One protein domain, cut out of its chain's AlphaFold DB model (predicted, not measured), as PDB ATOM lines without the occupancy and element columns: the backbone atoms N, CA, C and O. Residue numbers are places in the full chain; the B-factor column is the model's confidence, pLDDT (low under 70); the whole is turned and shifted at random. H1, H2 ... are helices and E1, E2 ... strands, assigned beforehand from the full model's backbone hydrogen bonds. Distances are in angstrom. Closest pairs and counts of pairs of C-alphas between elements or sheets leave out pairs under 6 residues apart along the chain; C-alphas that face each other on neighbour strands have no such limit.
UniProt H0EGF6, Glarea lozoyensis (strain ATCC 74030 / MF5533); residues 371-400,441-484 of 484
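AT A GLANCE: This is residues 371 to 400 and 441 to 484 of the 484 residues of a protein of Glarea lozoyensis (strain ATCC 74030 / MF5533) (UniProt H0EGF6). A long helix, H1, makes most of the length of a loose, elongated model, with the shorter helix H2 slanting back beside its later part and a tiny ribbon of two strands, E1 and E2, at the other end. A long loop stretch, residues 456 to 480, leads from H2 back to the ribbon, where both ends of the printed part lie. The printed part has 74 residues, with two named helices and two named strands that follow along the chain as E1, H1, H2, E2; the sheet, E1 - E2, is antiparallel and the class is mostly helix. The radius of gyration of the C-alphas is 15.5 A, and the spans are 49 by 26 by 19 A.

HOW THE PARTS SIT: Strands E1, residues 373 to 375, and E2, residues 481 to 483, are antiparallel neighbours at 151 degrees. N 375 and O 481, 2.8 A apart, and N 483 and O 373, 2.8 A, are within hydrogen-bond range. A tight link joins E1 to H1, residues 377 to 400. The closest C-alphas of H1 and E2, those of Pro 377 and Arg 481, are 7.8 A apart. With residues 388 to 395 alone, H1 touches H2, residues 441 to 455; the closest C-alphas, those of Val 392 and Ala 452, are 6.0 A apart. The helices run opposite ways at a shallow tilt of 34.7 degrees, only just short of steep. E1 and H2 are apart. In H1 and H2 every O i to N i+4 pair is within hydrogen-bond range.

IN THESE COORDINATES: E1 begins at C-alpha 373 (127.057, 128.245, 124.224) and is 6.5 A long; E2 is 6.4 A long and ends at C-alpha 483 (122.764, 130.326, 122.125). H1 measures 34.8 A, ending at C-alpha 400 (110.355, 159.329, 147.124), and H2 20.7 A.

THE WHOLE: The C-alphas farthest apart, those of Ala 371 and Arg 442, are 50.6 A apart. Residues 401 to 440 are not printed; C-alphas 400 and 441 are 14.3 A apart across this cut. The link from H2 to E2 is long, with 25 residues. The mean pLDDT of the printed part is 87.1, and one residue, Ala 484, is under 70.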
ATOM      1  N   ALA A 371     131.162 126.593 117.981       85.06
ATOM      2  CA  ALA A 371     131.043 126.304 119.404       85.06
ATOM      3  C   ALA A 371     129.619 126.637 119.849       85.06
ATOM      4  O   ALA A 371     129.083 127.667 119.457       85.06
ATOM      5  N   TRP A 372     129.025 125.768 120.660       84.88
ATOM      6  CA  TRP A 372     127.687 125.971 121.206       84.88
ATOM      7  C   TRP A 372     127.809 126.559 122.608       84.88
ATOM      8  O   TRP A 372     128.550 126.016 123.432       84.88
ATOM      9  N   ILE A 373     127.094 127.651 122.886       86.81
ATOM     10  CA  ILE A 373     127.057 128.245 124.224       86.81
ATOM     11  C   ILE A 373     125.768 127.792 124.907       86.81
ATOM     12  O   ILE A 373     124.669 128.074 124.438       86.81
ATOM     13  N   LEU A 374     125.901 127.092 126.031       88.44
ATOM     14  CA  LEU A 374     124.775 126.663 126.855       88.44
ATOM     15  C   LEU A 374     124.685 127.549 128.104       88.44
ATOM     16  O   LEU A 374     125.600 127.568 128.925       88.44
ATOM     17  N   VAL A 375     123.575 128.265 128.257       90.88
ATOM     18  CA  VAL A 375     123.264 129.104 129.417       90.88
ATOM     19  C   VAL A 375     122.383 128.313 130.379       90.88
ATOM     20  O   VAL A 375     121.276 127.898 130.032       90.88
ATOM     21  N   HIS A 376     122.874 128.085 131.595       92.25
ATOM     22  CA  HIS A 376     122.164 127.292 132.596       92.25
ATOM     23  C   HIS A 376     121.050 128.082 133.316       92.25
ATOM     24  O   HIS A 376     121.154 129.304 133.433       92.25
ATOM     25  N   PRO A 377     120.015 127.392 133.842       91.81
ATOM     26  CA  PRO A 377     118.882 127.993 134.556       91.81
ATOM     27  C   PRO A 377     119.265 128.964 135.672       91.81
ATOM     28  O   PRO A 377     118.595 129.971 135.862       91.81
ATOM     29  N   GLU A 378     120.358 128.682 136.378       91.12
ATOM     30  CA  GLU A 378     120.895 129.554 137.425       91.12
ATOM     31  C   GLU A 378     121.217 130.958 136.902       91.12
ATOM     32  O   GLU A 378     120.799 131.943 137.499       91.12
ATOM     33  N   ILE A 379     121.892 131.047 135.753       90.12
ATOM     34  CA  ILE A 379     122.286 132.322 135.136       90.12
ATOM     35  C   ILE A 379     121.042 133.065 134.639       90.12
ATOM     36  O   ILE A 379     120.937 134.279 134.787       90.12
ATOM     37  N   ILE A 380     120.074 132.333 134.080       90.56
ATOM     38  CA  ILE A 380     118.793 132.899 133.630       90.56
ATOM     39  C   ILE A 380     118.051 133.518 134.822       90.56
ATOM     40  O   ILE A 380     117.624 134.668 134.757       90.56
ATOM     41  N   TYR A 381     117.955 132.777 135.928       91.75
ATOM     42  CA  TYR A 381     117.304 133.235 137.148       91.75
ATOM     43  C   TYR A 381     118.013 134.435 137.779       91.75
ATOM     44  O   TYR A 381     117.354 135.371 138.223       91.75
ATOM     45  N   GLU A 382     119.346 134.428 137.810       90.94
ATOM     46  CA  GLU A 382     120.135 135.536 138.344       90.94
ATOM     47  C   GLU A 382     119.873 136.835 137.572       90.94
ATOM     48  O   GLU A 382     119.606 137.872 138.183       90.94
ATOM     49  N   VAL A 383     119.877 136.773 136.237       91.44
ATOM     50  CA  VAL A 383     119.587 137.931 135.380       91.44
ATOM     51  C   VAL A 383     118.149 138.417 135.582       91.44
ATOM     52  O   VAL A 383     117.927 139.614 135.785       91.44
ATOM     53  N   ASP A 384     117.171 137.508 135.603       90.31
ATOM     54  CA  ASP A 384     115.765 137.855 135.837       90.31
ATOM     55  C   ASP A 384     115.551 138.491 137.216       90.31
ATOM     56  O   ASP A 384     114.805 139.465 137.357       90.31
ATOM     57  N   TYR A 385     116.220 137.971 138.245       92.56
ATOM     58  CA  TYR A 385     116.171 138.521 139.593       92.56
ATOM     59  C   TYR A 385     116.754 139.939 139.637       92.56
ATOM     60  O   TYR A 385     116.134 140.831 140.216       92.56
ATOM     61  N   GLN A 386     117.901 140.178 138.991       92.62
ATOM     62  CA  GLN A 386     118.519 141.508 138.915       92.62
ATOM     63  C   GLN A 386     117.616 142.528 138.203       92.62
ATOM     64  O   GLN A 386     117.464 143.655 138.680       92.62
ATOM     65  N   LEU A 387     116.963 142.134 137.103       91.81
ATOM     66  CA  LEU A 387     116.017 142.993 136.383       91.81
ATOM     67  C   LEU A 387     114.802 143.358 137.247       91.81
ATOM     68  O   LEU A 387     114.407 144.528 137.303       91.81
ATOM     69  N   LYS A 388     114.234 142.380 137.966       91.19
ATOM     70  CA  LYS A 388     113.113 142.610 138.892       91.19
ATOM     71  C   LYS A 388     113.526 143.499 140.070       91.19
ATOM     72  O   LYS A 388     112.805 144.443 140.390       91.19
ATOM     73  N   ALA A 389     114.705 143.269 140.653       91.06
ATOM     74  CA  ALA A 389     115.252 144.086 141.735       91.06
ATOM     75  C   ALA A 389     115.404 145.558 141.315       91.06
ATOM     76  O   ALA A 389     114.918 146.461 141.999       91.06
ATOM     77  N   ALA A 390     116.001 145.802 140.144       91.19
ATOM     78  CA  ALA A 390     116.180 147.146 139.599       91.19
ATOM     79  C   ALA A 390     114.840 147.861 139.342       91.19
ATOM     80  O   ALA A 390     114.721 149.070 139.568       91.19
ATOM     81  N   ALA A 391     113.808 147.132 138.908       88.56
ATOM     82  CA  ALA A 391     112.468 147.685 138.716       88.56
ATOM     83  C   ALA A 391     111.822 148.130 140.043       88.56
ATOM     84  O   ALA A 391     111.247 149.223 140.105       88.56
ATOM     85  N   VAL A 392     111.963 147.335 141.112       90.19
ATOM     86  CA  VAL A 392     111.475 147.689 142.460       90.19
ATOM     87  C   VAL A 392     112.210 148.918 143.004       90.19
ATOM     88  O   VAL A 392     111.570 149.850 143.503       90.19
ATOM     89  N   GLU A 393     113.535 148.990 142.855       88.44
ATOM     90  CA  GLU A 393     114.306 150.164 143.283       88.44
ATOM     91  C   GLU A 393     113.910 151.435 142.524       88.44
ATOM     92  O   GLU A 393     113.736 152.498 143.129       88.44
ATOM     93  N   LYS A 394     113.699 151.330 141.207       88.44
ATOM     94  CA  LYS A 394     113.237 152.445 140.372       88.44
ATOM     95  C   LYS A 394     111.856 152.943 140.806       88.44
ATOM     96  O   LYS A 394     111.642 154.155 140.864       88.44
ATOM     97  N   ALA A 395     110.937 152.037 141.147       85.94
ATOM     98  CA  ALA A 395     109.615 152.392 141.658       85.94
ATOM     99  C   ALA A 395     109.697 153.108 143.018       85.94
ATOM    100  O   ALA A 395     109.059 154.145 143.202       85.94
ATOM    101  N   ARG A 396     110.546 152.616 143.931       86.94
ATOM    102  CA  ARG A 396     110.782 153.237 145.244       86.94
ATOM    103  C   ARG A 396     111.404 154.629 145.133       86.94
ATOM    104  O   ARG A 396     111.059 155.528 145.893       86.94
ATOM    105  N   ASN A 397     112.334 154.826 144.203       84.88
ATOM    106  CA  ASN A 397     112.933 156.142 143.992       84.88
ATOM    107  C   ASN A 397     111.910 157.124 143.411       84.88
ATOM    108  O   ASN A 397     111.847 158.258 143.869       84.88
ATOM    109  N   LYS A 398     111.047 156.671 142.490       81.69
ATOM    110  CA  LYS A 398     109.968 157.490 141.922       81.69
ATOM    111  C   LYS A 398     108.950 157.946 142.976       81.69
ATOM    112  O   LYS A 398     108.507 159.089 142.911       81.69
ATOM    113  N   SER A 399     108.593 157.095 143.946       75.88
ATOM    114  CA  SER A 399     107.683 157.487 145.035       75.88
ATOM    115  C   SER A 399     108.319 158.513 145.977       75.88
ATOM    116  O   SER A 399     107.666 159.487 146.334       75.88
ATOM    117  N   LYS A 400     109.612 158.360 146.301       77.50
ATOM    118  CA  LYS A 400     110.355 159.329 147.124       77.50
ATOM    119  C   LYS A 400     110.447 160.713 146.479       77.50
ATOM    120  O   LYS A 400     110.312 161.708 147.180       77.50
ATOM    121  N   ALA A 441      97.014 156.790 139.291       84.06
ATOM    122  CA  ALA A 441      98.144 156.808 140.219       84.06
ATOM    123  C   ALA A 441      97.959 155.804 141.370       84.06
ATOM    124  O   ALA A 441      98.893 155.086 141.717       84.06
ATOM    125  N   ARG A 442      96.741 155.683 141.918       86.00
ATOM    126  CA  ARG A 442      96.444 154.701 142.968       86.00
ATOM    127  C   ARG A 442      96.513 153.264 142.453       86.00
ATOM    128  O   ARG A 442      97.175 152.441 143.072       86.00
ATOM    129  N   LYS A 443      95.902 152.979 141.297       90.00
ATOM    130  CA  LYS A 443      95.932 151.645 140.674       90.00
ATOM    131  C   LYS A 443      97.361 151.211 140.356       90.00
ATOM    132  O   LYS A 443      97.766 150.094 140.652       90.00
ATOM    133  N   THR A 444      98.145 152.123 139.792       85.94
ATOM    134  CA  THR A 444      99.554 151.870 139.521       85.94
ATOM    135  C   THR A 444     100.306 151.630 140.835       85.94
ATOM    136  O   THR A 444     100.947 150.591 140.975       85.94
ATOM    137  N   ALA A 445     100.188 152.499 141.841       85.81
ATOM    138  CA  ALA A 445     100.815 152.288 143.150       85.81
ATOM    139  C   ALA A 445     100.490 150.903 143.750       85.81
ATOM    140  O   ALA A 445     101.415 150.194 144.152       85.81
ATOM    141  N   GLU A 446      99.217 150.493 143.709       87.62
ATOM    142  CA  GLU A 446      98.739 149.164 144.116       87.62
ATOM    143  C   GLU A 446      99.435 148.040 143.320       87.62
ATOM    144  O   GLU A 446     100.036 147.151 143.916       87.62
ATOM    145  N   GLU A 447      99.465 148.111 141.987       87.69
ATOM    146  CA  GLU A 447     100.150 147.135 141.121       87.69
ATOM    147  C   GLU A 447     101.670 147.059 141.386       87.69
ATOM    148  O   GLU A 447     102.250 145.977 141.375       87.69
ATOM    149  N   THR A 448     102.345 148.186 141.658       86.38
ATOM    150  CA  THR A 448     103.779 148.168 142.031       86.38
ATOM    151  C   THR A 448     104.015 147.577 143.409       86.38
ATOM    152  O   THR A 448     105.042 146.938 143.614       86.38
ATOM    153  N   ALA A 449     103.096 147.798 144.350       88.25
ATOM    154  CA  ALA A 449     103.177 147.208 145.679       88.25
ATOM    155  C   ALA A 449     102.966 145.690 145.614       88.25
ATOM    156  O   ALA A 449     103.696 144.951 146.267       88.25
ATOM    157  N   ILE A 450     102.038 145.225 144.770       90.69
ATOM    158  CA  ILE A 450     101.837 143.798 144.489       90.69
ATOM    159  C   ILE A 450     103.104 143.197 143.872       90.69
ATOM    160  O   ILE A 450     103.620 142.216 144.397       90.69
ATOM    161  N   PHE A 451     103.663 143.824 142.831       88.56
ATOM    162  CA  PHE A 451     104.906 143.364 142.200       88.56
ATOM    163  C   PHE A 451     106.091 143.326 143.180       88.56
ATOM    164  O   PHE A 451     106.855 142.364 143.197       88.56
ATOM    165  N   ALA A 452     106.237 144.343 144.037       90.19
ATOM    166  CA  ALA A 452     107.276 144.369 145.066       90.19
ATOM    167  C   ALA A 452     107.083 143.255 146.111       90.19
ATOM    168  O   ALA A 452     108.052 142.595 146.481       90.19
ATOM    169  N   ALA A 453     105.841 142.994 146.534       90.81
ATOM    170  CA  ALA A 453     105.513 141.913 147.462       90.81
ATOM    171  C   ALA A 453     105.693 140.514 146.842       90.81
ATOM    172  O   ALA A 453     105.978 139.551 147.549       90.81
ATOM    173  N   GLU A 454     105.513 140.370 145.527       89.12
ATOM    174  CA  GLU A 454     105.842 139.143 144.796       89.12
ATOM    175  C   GLU A 454     107.353 138.950 144.660       89.12
ATOM    176  O   GLU A 454     107.844 137.839 144.864       89.12
ATOM    177  N   PHE A 455     108.101 140.021 144.382       90.19
ATOM    178  CA  PHE A 455     109.561 139.986 144.327       90.19
ATOM    179  C   PHE A 455     110.182 139.604 145.679       90.19
ATOM    180  O   PHE A 455     111.105 138.799 145.715       90.19
ATOM    181  N   GLU A 456     109.636 140.092 146.793       89.56
ATOM    182  CA  GLU A 456     110.113 139.768 148.146       89.56
ATOM    183  C   GLU A 456     109.957 138.275 148.507       89.56
ATOM    184  O   GLU A 456     110.666 137.758 149.368       89.56
ATOM    185  N   LYS A 457     109.068 137.549 147.814       89.62
ATOM    186  CA  LYS A 457     108.906 136.094 147.969       89.62
ATOM    187  C   LYS A 457     109.942 135.285 147.184       89.62
ATOM    188  O   LYS A 457     110.058 134.081 147.421       89.62
ATOM    189  N   LEU A 458     110.657 135.893 146.232       88.00
ATOM    190  CA  LEU A 458     111.645 135.197 145.407       88.00
ATOM    191  C   LEU A 458     112.956 134.995 146.185       88.00
ATOM    192  O   LEU A 458     113.459 135.939 146.794       88.00
ATOM    193  N   PRO A 459     113.554 133.789 146.159       90.88
ATOM    194  CA  PRO A 459     114.838 133.563 146.810       90.88
ATOM    195  C   PRO A 459     115.957 134.348 146.103       90.88
ATOM    196  O   PRO A 459     115.988 134.379 144.870       90.88
ATOM    197  N   PRO A 460     116.908 134.945 146.841       88.50
ATOM    198  CA  PRO A 460     118.041 135.620 146.224       88.50
ATOM    199  C   PRO A 460     118.916 134.611 145.461       88.50
ATOM    200  O   PRO A 460     119.121 133.493 145.947       88.50
ATOM    201  N   PRO A 461     119.435 134.977 144.277       89.06
ATOM    202  CA  PRO A 461     120.306 134.106 143.504       89.06
ATOM    203  C   PRO A 461     121.621 133.889 144.258       89.06
ATOM    204  O   PRO A 461     122.227 134.830 144.770       89.06
ATOM    205  N   VAL A 462     122.062 132.633 144.324       85.81
ATOM    206  CA  VAL A 462     123.356 132.244 144.896       85.81
ATOM    207  C   VAL A 462     124.161 131.578 143.795       85.81
ATOM    208  O   VAL A 462     123.787 130.501 143.332       85.81
ATOM    209  N   ALA A 463     125.260 132.220 143.401       84.75
ATOM    210  CA  ALA A 463     126.154 131.695 142.381       84.75
ATOM    211  C   ALA A 463     126.830 130.405 142.867       84.75
ATOM    212  O   ALA A 463     127.469 130.374 143.925       84.75
ATOM    213  N   THR A 464     126.701 129.337 142.089       86.81
ATOM    214  CA  THR A 464     127.367 128.059 142.318       86.81
ATOM    215  C   THR A 464     128.610 127.943 141.442       86.81
ATOM    216  O   THR A 464     128.708 128.517 140.361       86.81
ATOM    217  N   ALA A 465     129.594 127.161 141.893       86.50
ATOM    218  CA  ALA A 465     130.805 126.915 141.104       86.50
ATOM    219  C   ALA A 465     130.517 126.160 139.789       86.50
ATOM    220  O   ALA A 465     131.278 126.269 138.827       86.50
ATOM    221  N   HIS A 466     129.422 125.392 139.747       86.88
ATOM    222  CA  HIS A 466     129.013 124.587 138.598       86.88
ATOM    223  C   HIS A 466     127.509 124.756 138.330       86.88
ATOM    224  O   HIS A 466     126.715 123.913 138.765       86.88
ATOM    225  N   PRO A 467     127.113 125.784 137.553       85.12
ATOM    226  CA  PRO A 467     125.708 126.071 137.240       85.12
ATOM    227  C   PRO A 467     124.946 124.916 136.574       85.12
ATOM    228  O   PRO A 467     123.721 124.846 136.637       85.12
ATOM    229  N   SER A 468     125.667 123.982 135.948       84.81
ATOM    230  CA  SER A 468     125.111 122.777 135.327       84.81
ATOM    231  C   SER A 468     124.543 121.762 136.318       84.81
ATOM    232  O   SER A 468     123.699 120.954 135.935       84.81
ATOM    233  N   LEU A 469     124.995 121.786 137.573       85.25
ATOM    234  CA  LEU A 469     124.599 120.838 138.620       85.25
ATOM    235  C   LEU A 469     123.593 121.441 139.610       85.25
ATOM    236  O   LEU A 469     123.190 120.773 140.566       85.25
ATOM    237  N   ASN A 470     123.186 122.695 139.404       84.56
ATOM    238  CA  ASN A 470     122.276 123.373 140.308       84.56
ATOM    239  C   ASN A 470     120.842 122.845 140.143       84.56
ATOM    240  O   ASN A 470     120.202 123.012 139.106       84.56
ATOM    241  N   THR A 471     120.335 122.204 141.195       84.62
ATOM    242  CA  THR A 471     118.997 121.593 141.251       84.62
ATOM    243  C   THR A 471     118.063 122.317 142.224       84.62
ATOM    244  O   THR A 471     117.069 121.745 142.687       84.62
ATOM    245  N   ALA A 472     118.369 123.580 142.549       86.31
ATOM    246  CA  ALA A 472     117.571 124.372 143.472       86.31
ATOM    247  C   ALA A 472     116.085 124.402 143.051       86.31
ATOM    248  O   ALA A 472     115.763 124.487 141.863       86.31
ATOM    249  N   PRO A 473     115.142 124.340 144.010       87.06
ATOM    250  CA  PRO A 473     113.717 124.188 143.713       87.06
ATOM    251  C   PRO A 473     113.150 125.347 142.885       87.06
ATOM    252  O   PRO A 473     112.268 125.125 142.059       87.06
ATOM    253  N   HIS A 474     113.697 126.552 143.055       83.88
ATOM    254  CA  HIS A 474     113.313 127.738 142.294       83.88
ATOM    255  C   HIS A 474     113.843 127.743 140.852       83.88
ATOM    256  O   HIS A 474     113.424 128.587 140.081       83.88
ATOM    257  N   LEU A 475     114.714 126.810 140.456       88.19
ATOM    258  CA  LEU A 475     115.228 126.698 139.083       88.19
ATOM    259  C   LEU A 475     114.534 125.602 138.272       88.19
ATOM    260  O   LEU A 475     114.695 125.546 137.061       88.19
ATOM    261  N   LYS A 476     113.737 124.735 138.912       85.81
ATOM    262  CA  LYS A 476     113.106 123.569 138.261       85.81
ATOM    263  C   LYS A 476     112.175 123.919 137.100       85.81
ATOM    264  O   LYS A 476     111.923 123.068 136.257       85.81
ATOM    265  N   HIS A 477     111.645 125.140 137.086       85.94
ATOM    266  CA  HIS A 477     110.754 125.630 136.038       85.94
ATOM    267  C   HIS A 477     111.503 126.300 134.874       85.94
ATOM    268  O   HIS A 477     110.879 126.666 133.884       85.94
ATOM    269  N   LEU A 478     112.826 126.465 134.979       85.81
ATOM    270  CA  LEU A 478     113.663 127.110 133.974       85.81
ATOM    271  C   LEU A 478     114.485 126.056 133.226       85.81
ATOM    272  O   LEU A 478     115.189 125.245 133.828       85.81
ATOM    273  N   SER A 479     114.422 126.082 131.896       87.88
ATOM    274  CA  SER A 479     115.216 125.210 131.028       87.88
ATOM    275  C   SER A 479     116.519 125.894 130.589       87.88
ATOM    276  O   SER A 479     116.497 127.097 130.309       87.88
ATOM    277  N   PRO A 480     117.640 125.156 130.456       88.19
ATOM    278  CA  PRO A 480     118.855 125.689 129.846       88.19
ATOM    279  C   PRO A 480     118.575 126.252 128.449       88.19
ATOM    280  O   PRO A 480     117.811 125.667 127.680       88.19
ATOM    281  N   ARG A 481     119.216 127.369 128.107       86.38
ATOM    282  CA  ARG A 481     119.106 127.998 126.787       86.38
ATOM    283  C   ARG A 481     120.380 127.773 125.989       86.38
ATOM    284  O   ARG A 481     121.469 128.054 126.476       86.38
ATOM    285  N   VAL A 482     120.243 127.286 124.761       85.12
ATOM    286  CA  VAL A 482     121.354 127.211 123.805       85.12
ATOM    287  C   VAL A 482     121.370 128.510 123.007       85.12
ATOM    288  O   VAL A 482     120.371 128.852 122.379       85.12
ATOM    289  N   ALA A 483     122.486 129.230 123.043       73.12
ATOM    290  CA  ALA A 483     122.764 130.326 122.125       73.12
ATOM    291  C   ALA A 483     123.633 129.780 120.981       73.12
ATOM    292  O   ALA A 483     124.679 129.170 121.234       73.12
ATOM    293  N   ALA A 484     123.146 129.948 119.751       53.19
ATOM    294  CA  ALA A 484     123.822 129.560 118.513       53.19
ATOM    295  C   ALA A 484     124.548 130.752 117.884       53.19
ATOM    296  O   ALA A 484     124.006 131.878 117.980       53.19
TER     297      ALA A 484